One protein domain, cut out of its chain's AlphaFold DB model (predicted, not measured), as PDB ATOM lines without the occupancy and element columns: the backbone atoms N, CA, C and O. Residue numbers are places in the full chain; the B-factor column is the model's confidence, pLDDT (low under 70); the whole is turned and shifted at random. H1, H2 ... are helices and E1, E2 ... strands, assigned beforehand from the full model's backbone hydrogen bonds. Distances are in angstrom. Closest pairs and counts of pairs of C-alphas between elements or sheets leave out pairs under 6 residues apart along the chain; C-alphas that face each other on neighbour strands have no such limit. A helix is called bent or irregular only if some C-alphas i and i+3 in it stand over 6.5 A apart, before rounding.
ATOM      1  N   GLU A   5     164.564 196.214 119.626       80.38
ATOM      2  CA  GLU A   5     163.885 196.324 118.333       80.38
ATOM      3  C   GLU A   5     162.811 195.240 118.129       80.38
ATOM      4  O   GLU A   5     161.844 195.472 117.406       80.38
ATOM      5  N   SER A   6     162.908 194.097 118.821       81.75
ATOM      6  CA  SER A   6     161.890 193.033 118.786       81.75
ATOM      7  C   SER A   6     160.739 193.215 119.782       81.75
ATOM      8  O   SER A   6     159.827 192.384 119.819       81.75
ATOM      9  N   ILE A   7     160.739 194.287 120.586       85.75
ATOM     10  CA  ILE A   7     159.683 194.566 121.567       85.75
ATOM     11  C   ILE A   7     158.904 195.808 121.146       85.75
ATOM     12  O   ILE A   7     159.377 196.936 121.268       85.75
ATOM     13  N   THR A   8     157.655 195.613 120.731       85.12
ATOM     14  CA  THR A   8     156.742 196.720 120.424       85.12
ATOM     15  C   THR A   8     155.651 196.826 121.494       85.12
ATOM     16  O   THR A   8     154.913 195.862 121.712       85.12
ATOM     17  N   PRO A   9     155.505 197.976 122.179       84.75
ATOM     18  CA  PRO A   9     154.407 198.192 123.114       84.75
ATOM     19  C   PRO A   9     153.049 198.122 122.411       84.75
ATOM     20  O   PRO A   9     152.850 198.766 121.382       84.75
ATOM     21  N   TYR A  10     152.093 197.413 123.018       83.38
ATOM     22  CA  TYR A  10     150.733 197.198 122.498       83.38
ATOM     23  C   TYR A  10     150.053 198.485 121.988       83.38
ATOM     24  O   TYR A  10     149.404 198.486 120.946       83.38
ATOM     25  N   GLN A  11     150.241 199.602 122.698       82.25
ATOM     26  CA  GLN A  11     149.615 200.886 122.373       82.25
ATOM     27  C   GLN A  11     150.154 201.544 121.097       82.25
ATOM     28  O   GLN A  11     149.451 202.368 120.517       82.25
ATOM     29  N   ILE A  12     151.372 201.206 120.660       82.75
ATOM     30  CA  ILE A  12     152.063 201.873 119.543       82.75
ATOM     31  C   ILE A  12     152.349 200.942 118.360       82.75
ATOM     32  O   ILE A  12     153.017 201.350 117.416       82.75
ATOM     33  N   VAL A  13     151.835 199.707 118.385       82.56
ATOM     34  CA  VAL A  13     151.966 198.769 117.259       82.56
ATOM     35  C   VAL A  13     151.362 199.391 115.991       82.56
ATOM     36  O   VAL A  13     150.246 199.922 116.021       82.56
ATOM     37  N   GLY A  14     152.110 199.350 114.885       80.75
ATOM     38  CA  GLY A  14     151.667 199.870 113.589       80.75
ATOM     39  C   GLY A  14     150.485 199.082 113.019       80.75
ATOM     40  O   GLY A  14     150.361 197.883 113.266       80.75
ATOM     41  N   GLU A  15     149.621 199.749 112.251       78.62
ATOM     42  CA  GLU A  15     148.364 199.171 111.747       78.62
ATOM     43  C   GLU A  15     148.568 197.882 110.934       78.62
ATOM     44  O   GLU A  15     147.793 196.937 111.080       78.62
ATOM     45  N   GLU A  16     149.658 197.784 110.168       79.19
ATOM     46  CA  GLU A  16     149.988 196.595 109.369       79.19
ATOM     47  C   GLU A  16     150.084 195.312 110.214       79.19
ATOM     48  O   GLU A  16     149.564 194.267 109.823       79.19
ATOM     49  N   LEU A  17     150.688 195.398 111.406       78.06
ATOM     50  CA  LEU A  17     150.818 194.275 112.343       78.06
ATOM     51  C   LEU A  17     149.516 194.007 113.108       78.06
ATOM     52  O   LEU A  17     149.257 192.879 113.521       78.06
ATOM     53  N   THR A  18     148.666 195.019 113.292       79.50
ATOM     54  CA  THR A  18     147.382 194.829 113.988       79.50
ATOM     55  C   THR A  18     146.379 194.000 113.187       79.50
ATOM     56  O   THR A  18     145.500 193.385 113.779       79.50
ATOM     57  N   CYS A  19     146.532 193.922 111.862       78.81
ATOM     58  CA  CYS A  19     145.690 193.082 111.007       78.81
ATOM     59  C   CYS A  19     145.992 191.579 111.148       78.81
ATOM     60  O   CYS A  19     145.121 190.753 110.881       78.81
ATOM     61  N   SER A  20     147.216 191.212 111.545       82.75
ATOM     62  CA  SER A  20     147.663 189.816 111.680       82.75
ATOM     63  C   SER A  20     147.663 189.310 113.128       82.75
ATOM     64  O   SER A  20     147.776 188.104 113.375       82.75
ATOM     65  N   ILE A  21     147.531 190.217 114.096       87.00
ATOM     66  CA  ILE A  21     147.522 189.918 115.526       87.00
ATOM     67  C   ILE A  21     146.099 190.082 116.060       87.00
ATOM     68  O   ILE A  21     145.435 191.089 115.839       87.00
ATOM     69  N   ASP A  22     145.637 189.098 116.828       89.12
ATOM     70  CA  ASP A  22     144.416 189.227 117.614       89.12
ATOM     71  C   ASP A  22     144.683 190.208 118.759       89.12
ATOM     72  O   ASP A  22     145.231 189.852 119.807       89.12
ATOM     73  N   MET A  23     144.329 191.470 118.524       86.44
ATOM     74  CA  MET A  23     144.580 192.558 119.461       86.44
ATOM     75  C   MET A  23     143.796 192.385 120.764       86.44
ATOM     76  O   MET A  23     144.313 192.722 121.824       86.44
ATOM     77  N   HIS A  24     142.599 191.793 120.727       86.38
ATOM     78  CA  HIS A  24     141.833 191.514 121.943       86.38
ATOM     79  C   HIS A  24     142.550 190.471 122.806       86.38
ATOM     80  O   HIS A  24     142.722 190.635 124.013       86.38
ATOM     81  N   ARG A  25     143.055 189.404 122.185       87.81
ATOM     82  CA  ARG A  25     143.848 188.398 122.895       87.81
ATOM     83  C   ARG A  25     145.177 188.960 123.395       87.81
ATOM     84  O   ARG A  25     145.561 188.651 124.521       87.81
ATOM     85  N   ALA A  26     145.840 189.803 122.604       86.69
ATOM     86  CA  ALA A  26     147.103 190.452 122.958       86.69
ATOM     87  C   ALA A  26     146.978 191.449 124.124       86.69
ATOM     88  O   ALA A  26     147.978 191.774 124.768       86.69
ATOM     89  N   GLN A  27     145.758 191.899 124.448       85.69
ATOM     90  CA  GLN A  27     145.516 192.602 125.705       85.69
ATOM     91  C   GLN A  27     145.763 191.676 126.879       85.69
ATOM     92  O   GLN A  27     146.424 192.081 127.814       85.69
ATOM     93  N   ASN A  28     145.295 190.436 126.877       86.00
ATOM     94  CA  ASN A  28     145.481 189.542 128.020       86.00
ATOM     95  C   ASN A  28     146.823 188.815 127.969       86.00
ATOM     96  O   ASN A  28     147.521 188.707 128.970       86.00
ATOM     97  N   GLU A  29     147.208 188.340 126.798       90.81
ATOM     98  CA  GLU A  29     148.323 187.430 126.614       90.81
ATOM     99  C   GLU A  29     149.465 188.101 125.855       90.81
ATOM    100  O   GLU A  29     149.245 188.863 124.923       90.81
ATOM    101  N   VAL A  30     150.711 187.774 126.194       90.00
ATOM    102  CA  VAL A  30     151.849 188.291 125.424       90.00
ATOM    103  C   VAL A  30     151.868 187.625 124.052       90.00
ATOM    104  O   VAL A  30     151.996 186.404 123.957       90.00
ATOM    105  N   ALA A  31     151.736 188.424 122.998       91.88
ATOM    106  CA  ALA A  31     151.785 187.973 121.615       91.88
ATOM    107  C   ALA A  31     153.236 187.949 121.113       91.88
ATOM    108  O   ALA A  31     153.943 188.950 121.207       91.88
ATOM    109  N   LEU A  32     153.673 186.812 120.572       92.00
ATOM    110  CA  LEU A  32     154.912 186.694 119.809       92.00
ATOM    111  C   LEU A  32     154.537 186.443 118.349       92.00
ATOM    112  O   LEU A  32     154.008 185.380 118.015       92.00
ATOM    113  N   HIS A  33     154.785 187.441 117.507       91.00
ATOM    114  CA  HIS A  33     154.468 187.417 116.084       91.00
ATOM    115  C   HIS A  33     155.731 187.155 115.261       91.00
ATOM    116  O   HIS A  33     156.732 187.853 115.412       91.00
ATOM    117  N   ASP A  34     155.679 186.151 114.394       88.62
ATOM    118  CA  ASP A  34     156.717 185.870 113.407       88.62
ATOM    119  C   ASP A  34     156.416 186.653 112.123       88.62
ATOM    120  O   ASP A  34     155.436 186.373 111.432       88.62
ATOM    121  N   THR A  35     157.266 187.627 111.800       85.06
ATOM    122  CA  THR A  35     157.106 188.509 110.633       85.06
ATOM    123  C   THR A  35     157.384 187.819 109.297       85.06
ATOM    124  O   THR A  35     156.968 188.325 108.258       85.06
ATOM    125  N   VAL A  36     158.060 186.663 109.298       84.94
ATOM    126  CA  VAL A  36     158.366 185.889 108.086       84.94
ATOM    127  C   VAL A  36     157.224 184.935 107.764       84.94
ATOM    128  O   VAL A  36     156.798 184.843 106.614       84.94
ATOM    129  N   THR A  37     156.725 184.207 108.769       86.81
ATOM    130  CA  THR A  37     155.651 183.217 108.566       86.81
ATOM    131  C   THR A  37     154.246 183.785 108.764       86.81
ATOM    132  O   THR A  37     153.269 183.135 108.394       86.81
ATOM    133  N   GLY A  38     154.126 184.973 109.363       84.62
ATOM    134  CA  GLY A  38     152.858 185.604 109.736       84.62
ATOM    135  C   GLY A  38     152.157 184.934 110.923       84.62
ATOM    136  O   GLY A  38     151.021 185.284 111.246       84.62
ATOM    137  N   LYS A  39     152.789 183.949 111.574       89.25
ATOM    138  CA  LYS A  39     152.182 183.189 112.670       89.25
ATOM    139  C   LYS A  39     152.360 183.916 113.999       89.25
ATOM    140  O   LYS A  39     153.468 184.287 114.370       89.25
ATOM    141  N   THR A  40     151.283 183.997 114.774       91.62
ATOM    142  CA  THR A  40     151.319 184.535 116.139       91.62
ATOM    143  C   THR A  40     151.084 183.425 117.158       91.62
ATOM    144  O   THR A  40     150.101 182.684 117.065       91.62
ATOM    145  N   ILE A  41     151.976 183.309 118.140       92.81
ATOM    146  CA  ILE A  41     151.743 182.533 119.363       92.81
ATOM    147  C   ILE A  41     151.446 183.494 120.516       92.81
ATOM    148  O   ILE A  41     151.805 184.670 120.456       92.81
ATOM    149  N   TYR A  42     150.743 183.017 121.542       93.75
ATOM    150  CA  TYR A  42     150.276 183.866 122.636       93.75
ATOM    151  C   TYR A  42     150.540 183.231 124.001       93.75
ATOM    152  O   TYR A  42     150.646 182.010 124.149       93.75
ATOM    153  N   GLY A  43     150.590 184.081 125.018       93.25
ATOM    154  CA  GLY A  43     150.465 183.677 126.408       93.25
ATOM    155  C   GLY A  43     151.709 182.972 126.926       93.25
ATOM    156  O   GLY A  43     152.842 183.390 126.675       93.25
ATOM    157  N   LEU A  44     151.492 181.880 127.660       94.50
ATOM    158  CA  LEU A  44     152.589 181.070 128.176       94.50
ATOM    159  C   LEU A  44     153.428 180.449 127.048       94.50
ATOM    160  O   LEU A  44     154.640 180.327 127.199       94.50
ATOM    161  N   ASP A  45     152.817 180.095 125.916       93.75
ATOM    162  CA  ASP A  45     153.550 179.491 124.800       93.75
ATOM    163  C   ASP A  45     154.554 180.487 124.201       93.75
ATOM    164  O   ASP A  45     155.701 180.114 123.951       93.75
ATOM    165  N   SER A  46     154.176 181.766 124.082       92.94
ATOM    166  CA  SER A  46     155.099 182.854 123.720       92.94
ATOM    167  C   SER A  46     156.254 182.972 124.702       92.94
ATOM    168  O   SER A  46     157.409 183.060 124.299       92.94
ATOM    169  N   MET A  47     155.952 182.953 126.003       92.62
ATOM    170  CA  MET A  47     156.966 183.076 127.052       92.62
ATOM    171  C   MET A  47     157.958 181.916 127.028       92.62
ATOM    172  O   MET A  47     159.162 182.135 127.144       92.62
ATOM    173  N   ILE A  48     157.466 180.688 126.841       94.06
ATOM    174  CA  ILE A  48     158.313 179.502 126.709       94.06
ATOM    175  C   ILE A  48     159.186 179.611 125.458       94.06
ATOM    176  O   ILE A  48     160.369 179.289 125.534       94.06
ATOM    177  N   GLU A  49     158.648 180.078 124.330       92.88
ATOM    178  CA  GLU A  49     159.420 180.242 123.094       92.88
ATOM    179  C   GLU A  49     160.550 181.271 123.259       92.88
ATOM    180  O   GLU A  49     161.710 180.975 122.959       92.88
ATOM    181  N   ILE A  50     160.228 182.441 123.822       90.94
ATOM    182  CA  ILE A  50     161.185 183.521 124.107       90.94
ATOM    183  C   ILE A  50     162.278 183.037 125.067       90.94
ATOM    184  O   ILE A  50     163.466 183.286 124.847       90.94
ATOM    185  N   PHE A  51     161.889 182.326 126.127       90.75
ATOM    186  CA  PHE A  51     162.820 181.805 127.123       90.75
ATOM    187  C   PHE A  51     163.712 180.692 126.559       90.75
ATOM    188  O   PHE A  51     164.918 180.673 126.805       90.75
ATOM    189  N   ALA A  52     163.141 179.778 125.772       91.94
ATOM    190  CA  ALA A  52     163.874 178.664 125.186       91.94
ATOM    191  C   ALA A  52     164.843 179.105 124.080       91.94
ATOM    192  O   ALA A  52     165.817 178.394 123.834       91.94
ATOM    193  N   GLN A  53     164.607 180.245 123.417       89.25
ATOM    194  CA  GLN A  53     165.441 180.754 122.314       89.25
ATOM    195  C   GLN A  53     165.685 179.679 121.236       89.25
ATOM    196  O   GLN A  53     166.820 179.428 120.828       89.25
ATOM    197  N   GLY A  54     164.630 178.950 120.859       84.06
ATOM    198  CA  GLY A  54     164.703 177.840 119.900       84.06
ATOM    199  C   GLY A  54     165.359 176.548 120.421       84.06
ATOM    200  O   GLY A  54     165.435 175.557 119.692       84.06
ATOM    201  N   LYS A  55     165.820 176.491 121.680       91.56
ATOM    202  CA  LYS A  55     166.462 175.297 122.260       91.56
ATOM    203  C   LYS A  55     165.424 174.283 122.749       91.56
ATOM    204  O   LYS A  55     164.824 174.423 123.816       91.56
ATOM    205  N   ASN A  56     165.292 173.181 122.012       91.81
ATOM    206  CA  ASN A  56     164.325 172.116 122.307       91.81
ATOM    207  C   ASN A  56     164.488 171.452 123.686       91.81
ATOM    208  O   ASN A  56     163.497 170.992 124.251       91.81
ATOM    209  N   TRP A  57     165.703 171.397 124.238       93.31
ATOM    210  CA  TRP A  57     165.945 170.800 125.557       93.31
ATOM    211  C   TRP A  57     165.420 171.662 126.717       93.31
ATOM    212  O   TRP A  57     165.193 171.122 127.791       93.31
ATOM    213  N   ILE A  58     165.178 172.961 126.498       92.06
ATOM    214  CA  ILE A  58     164.513 173.860 127.461       92.06
ATOM    215  C   ILE A  58     162.998 173.823 127.247       92.06
ATOM    216  O   ILE A  58     162.220 173.695 128.191       92.06
ATOM    217  N   LYS A  59     162.576 173.896 125.981       92.75
ATOM    218  CA  LYS A  59     161.165 173.949 125.590       92.75
ATOM    219  C   LYS A  59     160.387 172.692 125.994       92.75
ATOM    220  O   LYS A  59     159.323 172.803 126.594       92.75
ATOM    221  N   LYS A  60     160.917 171.496 125.702       93.56
ATOM    222  CA  LYS A  60     160.208 170.225 125.947       93.56
ATOM    223  C   LYS A  60     159.877 169.987 127.431       93.56
ATOM    224  O   LYS A  60     158.728 169.648 127.701       93.56
ATOM    225  N   PRO A  61     160.801 170.190 128.394       94.12
ATOM    226  CA  PRO A  61     160.464 170.098 129.815       94.12
ATOM    227  C   PRO A  61     159.378 171.085 130.258       94.12
ATOM    228  O   PRO A  61     158.483 170.698 131.001       94.12
ATOM    229  N   LEU A  62     159.411 172.334 129.778       94.06
ATOM    230  CA  LEU A  62     158.412 173.355 130.138       94.06
ATOM    231  C   LEU A  62     157.021 173.068 129.554       94.06
ATOM    232  O   LEU A  62     156.017 173.465 130.136       94.06
ATOM    233  N   GLN A  63     156.960 172.361 128.424       93.62
ATOM    234  CA  GLN A  63     155.716 171.921 127.788       93.62
ATOM    235  C   GLN A  63     155.188 170.588 128.335       93.62
ATOM    236  O   GLN A  63     154.091 170.164 127.973       93.62
ATOM    237  N   PHE A  64     155.939 169.913 129.210       95.88
ATOM    238  CA  PHE A  64     155.477 168.676 129.826       95.88
ATOM    239  C   PHE A  64     154.272 168.957 130.743       95.88
ATOM    240  O   PHE A  64     154.354 169.882 131.551       95.88
ATOM    241  N   PRO A  65     153.167 168.181 130.694       94.12
ATOM    242  CA  PRO A  65     151.912 168.540 131.368       94.12
ATOM    243  C   PRO A  65     152.033 168.844 132.867       94.12
ATOM    244  O   PRO A  65     151.404 169.786 133.346       94.12
ATOM    245  N   LEU A  66     152.877 168.104 133.600       95.44
ATOM    246  CA  LEU A  66     153.087 168.329 135.040       95.44
ATOM    247  C   LEU A  66     153.763 169.672 135.357       95.44
ATOM    248  O   LEU A  66     153.604 170.180 136.461       95.44
ATOM    249  N   VAL A  67     154.500 170.250 134.405       94.75
ATOM    250  CA  VAL A  67     155.167 171.555 134.543       94.75
ATOM    251  C   VAL A  67     154.319 172.655 133.911       94.75
ATOM    252  O   VAL A  67     154.121 173.717 134.498       94.75
ATOM    253  N   TYR A  68     153.767 172.385 132.730       95.56
ATOM    254  CA  TYR A  68     153.008 173.353 131.952       95.56
ATOM    255  C   TYR A  68     151.739 173.815 132.671       95.56
ATOM    256  O   TYR A  68     151.450 175.007 132.707       95.56
ATOM    257  N   LEU A  69     150.979 172.891 133.273       95.69
ATOM    258  CA  LEU A  69     149.724 173.223 133.953       95.69
ATOM    259  C   LEU A  69     149.908 174.202 135.127       95.69
ATOM    260  O   LEU A  69     149.246 175.244 135.111       95.69
ATOM    261  N   PRO A  70     150.786 173.946 136.119       94.44
ATOM    262  CA  PRO A  70     151.004 174.910 137.198       94.44
ATOM    263  C   PRO A  70     151.604 176.224 136.685       94.44
ATOM    264  O   PRO A  70     151.201 177.294 137.138       94.44
ATOM    265  N   LEU A  71     152.500 176.172 135.693       94.25
ATOM    266  CA  LEU A  71     153.076 177.372 135.088       94.25
ATOM    267  C   LEU A  71     152.012 178.226 134.382       94.25
ATOM    268  O   LEU A  71     152.033 179.449 134.493       94.25
ATOM    269  N   LYS A  72     151.033 177.596 133.724       94.69
ATOM    270  CA  LYS A  72     149.896 178.281 133.093       94.69
ATOM    271  C   LYS A  72     148.986 178.937 134.124       94.69
ATOM    272  O   LYS A  72     148.527 180.054 133.902       94.69
ATOM    273  N   GLN A  73     148.761 178.286 135.264       93.94
ATOM    274  CA  GLN A  73     148.005 178.893 136.361       93.94
ATOM    275  C   GLN A  73     148.725 180.111 136.940       93.94
ATOM    276  O   GLN A  73     148.090 181.143 137.147       93.94
ATOM    277  N   LEU A  74     150.045 180.024 137.135       93.38
ATOM    278  CA  LEU A  74     150.861 181.154 137.581       93.38
ATOM    279  C   LEU A  74     150.853 182.299 136.561       93.38
ATOM    280  O   LEU A  74     150.682 183.457 136.937       93.38
ATOM    281  N   TYR A  75     150.992 181.974 135.274       94.50
ATOM    282  CA  TYR A  75     150.926 182.948 134.191       94.50
ATOM    283  C   TYR A  75     149.600 183.715 134.224       94.50
ATOM    284  O   TYR A  75     149.600 184.939 134.317       94.50
ATOM    285  N   ASN A  76     148.472 183.002 134.238       93.25
ATOM    286  CA  ASN A  76     147.150 183.621 134.292       93.25
ATOM    287  C   ASN A  76     146.954 184.445 135.571       93.25
ATOM    288  O   ASN A  76     146.420 185.552 135.520       93.25
ATOM    289  N   PHE A  77     147.422 183.938 136.713       93.81
ATOM    290  CA  PHE A  77     147.359 184.643 137.988       93.81
ATOM    291  C   PHE A  77     148.046 186.010 137.933       93.81
ATOM    292  O   PHE A  77     147.467 186.999 138.386       93.81
ATOM    293  N   ILE A  78     149.247 186.082 137.351       93.06
ATOM    294  CA  ILE A  78     149.972 187.346 137.169       93.06
ATOM    295  C   ILE A  78     149.251 188.214 136.138       93.06
ATOM    296  O   ILE A  78     148.955 189.375 136.414       93.06
ATOM    297  N   THR A  79     148.918 187.650 134.978       92.19
ATOM    298  CA  THR A  79     148.288 188.352 133.855       92.19
ATOM    299  C   THR A  79     147.009 189.080 134.258       92.19
ATOM    300  O   THR A  79     146.915 190.293 134.072       92.19
ATOM    301  N   TYR A  80     146.052 188.387 134.880       92.69
ATOM    302  CA  TYR A  80     144.757 188.974 135.248       92.69
ATOM    303  C   TYR A  80     144.843 189.968 136.417       92.69
ATOM    304  O   TYR A  80     143.925 190.761 136.643       92.69
ATOM    305  N   ASN A  81     145.951 189.964 137.164       94.38
ATOM    306  CA  ASN A  81     146.196 190.911 138.252       94.38
ATOM    307  C   ASN A  81     147.231 191.988 137.896       94.38
ATOM    308  O   ASN A  81     147.459 192.888 138.702       94.38
ATOM    309  N   ARG A  82     147.830 191.974 136.696       91.56
ATOM    310  CA  ARG A  82     148.932 192.888 136.348       91.56
ATOM    311  C   ARG A  82     148.546 194.363 136.471       91.56
ATOM    312  O   ARG A  82     149.369 195.160 136.905       91.56
ATOM    313  N   LYS A  83     147.289 194.710 136.163       91.19
ATOM    314  CA  LYS A  83     146.745 196.072 136.297       91.19
ATOM    315  C   LYS A  83     146.858 196.572 137.743       91.19
ATOM    316  O   LYS A  83     147.436 197.628 137.998       91.19
ATOM    317  N   VAL A  84     146.405 195.760 138.702       93.25
ATOM    318  CA  VAL A  84     146.490 196.101 140.129       93.25
ATOM    319  C   VAL A  84     147.885 195.911 140.709       93.25
ATOM    320  O   VAL A  84     148.226 196.597 141.660       93.25
ATOM    321  N   ILE A  85     148.728 195.046 140.143       93.44
ATOM    322  CA  ILE A  85     150.137 194.927 140.551       93.44
ATOM    323  C   ILE A  85     150.901 196.202 140.154       93.44
ATOM    324  O   ILE A  85     151.567 196.806 140.997       93.44
ATOM    325  N   ALA A  86     150.720 196.668 138.915       90.62
ATOM    326  CA  ALA A  86     151.369 197.859 138.365       90.62
ATOM    327  C   ALA A  86     150.861 199.189 138.956       90.62
ATOM    328  O   ALA A  86     151.544 200.203 138.846       90.62
ATOM    329  N   GLY A  87     149.696 199.195 139.614       88.81
ATOM    330  CA  GLY A  87     149.211 200.361 140.361       88.81
ATOM    331  C   GLY A  87     148.162 201.214 139.670       88.81
ATOM    332  O   GLY A  87     148.043 202.387 140.017       88.81
TER     333      GLY A  87
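AT A GLANCE: This is residues 5 to 87 of the 248 residues of an uncharacterized protein of Nonlabens dokdonensis (strain DSM 17205 / KCTC 12402 / DSW-6) (UniProt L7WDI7). A two-stranded hairpin, E1 and E2, and the helix H3 that follows it make the middle; H4 folds back on H3 at one end, H2 and H1 are toward the other, and the long helix H5 runs back past H3 toward the H2 side. The 83 printed residues hold, in order, H1, H2, E1, E2, H3, H4 and H5, with one antiparallel sheet, E1 - E2; the class is mostly helix. The whole is only just compact, close to loose, with a radius of gyration of the C-alphas of 13.9 A and spans of 39 by 35 by 20 A.

HOW THE PARTS SIT: H1, residues 15 to 18, and H2, residues 23 to 28, meet only through their link. E1, residues 31 to 33, and E2, residues 40 to 42, form a hairpin, antiparallel at 160 degrees; N 32 and O 41 are 2.8 A apart, within hydrogen-bond range. The closest C-alphas of H2 and E2, Ala 26 and Tyr 42, are 7.3 A apart. H3, residues 43 to 52, comes closest to E1 at the C-alphas of Ser 46 and Leu 32, 5.5 A. H4, residues 56 to 63, touches H3 in a helical hairpin, at a shallow tilt of 26 degrees, opposite ways; the closest C-alphas, Ala 52 and Ile 58, are 5.4 A apart. H5, residues 65 to 86, touches H3 with residues 71 to 75 alone, closest at the C-alphas of Lys 72 and Leu 44, 6.3 A. H5 is close to H2 but not clearly touching: the closest C-alphas, Thr 79 and Asn 28, are 6.6 A apart. Every O i to N i+4 pair is within hydrogen-bond range in H3, against 1 of 2 in H2, 2 of 4 in H4 and 14 of 18 in H5; H1 is too short for such a pair.

IN THESE COORDINATES: H1 begins at C-alpha 15, (148.364, 199.171, 111.747). H3 measures 14.4 A, H4 10.2 A and H5 30.1 A, ending at C-alpha 86, (151.369, 197.859, 138.365). H5 is irregular, with C-alphas 80 and 83 7.4 A apart and a kink of 46 degrees near residue 80.

THE WHOLE: The C-alphas farthest apart, Glu 15 and Leu 66, are 38.9 A apart. The printed part has no cut, no link is long, and no printed residue is under 70 in pLDDT.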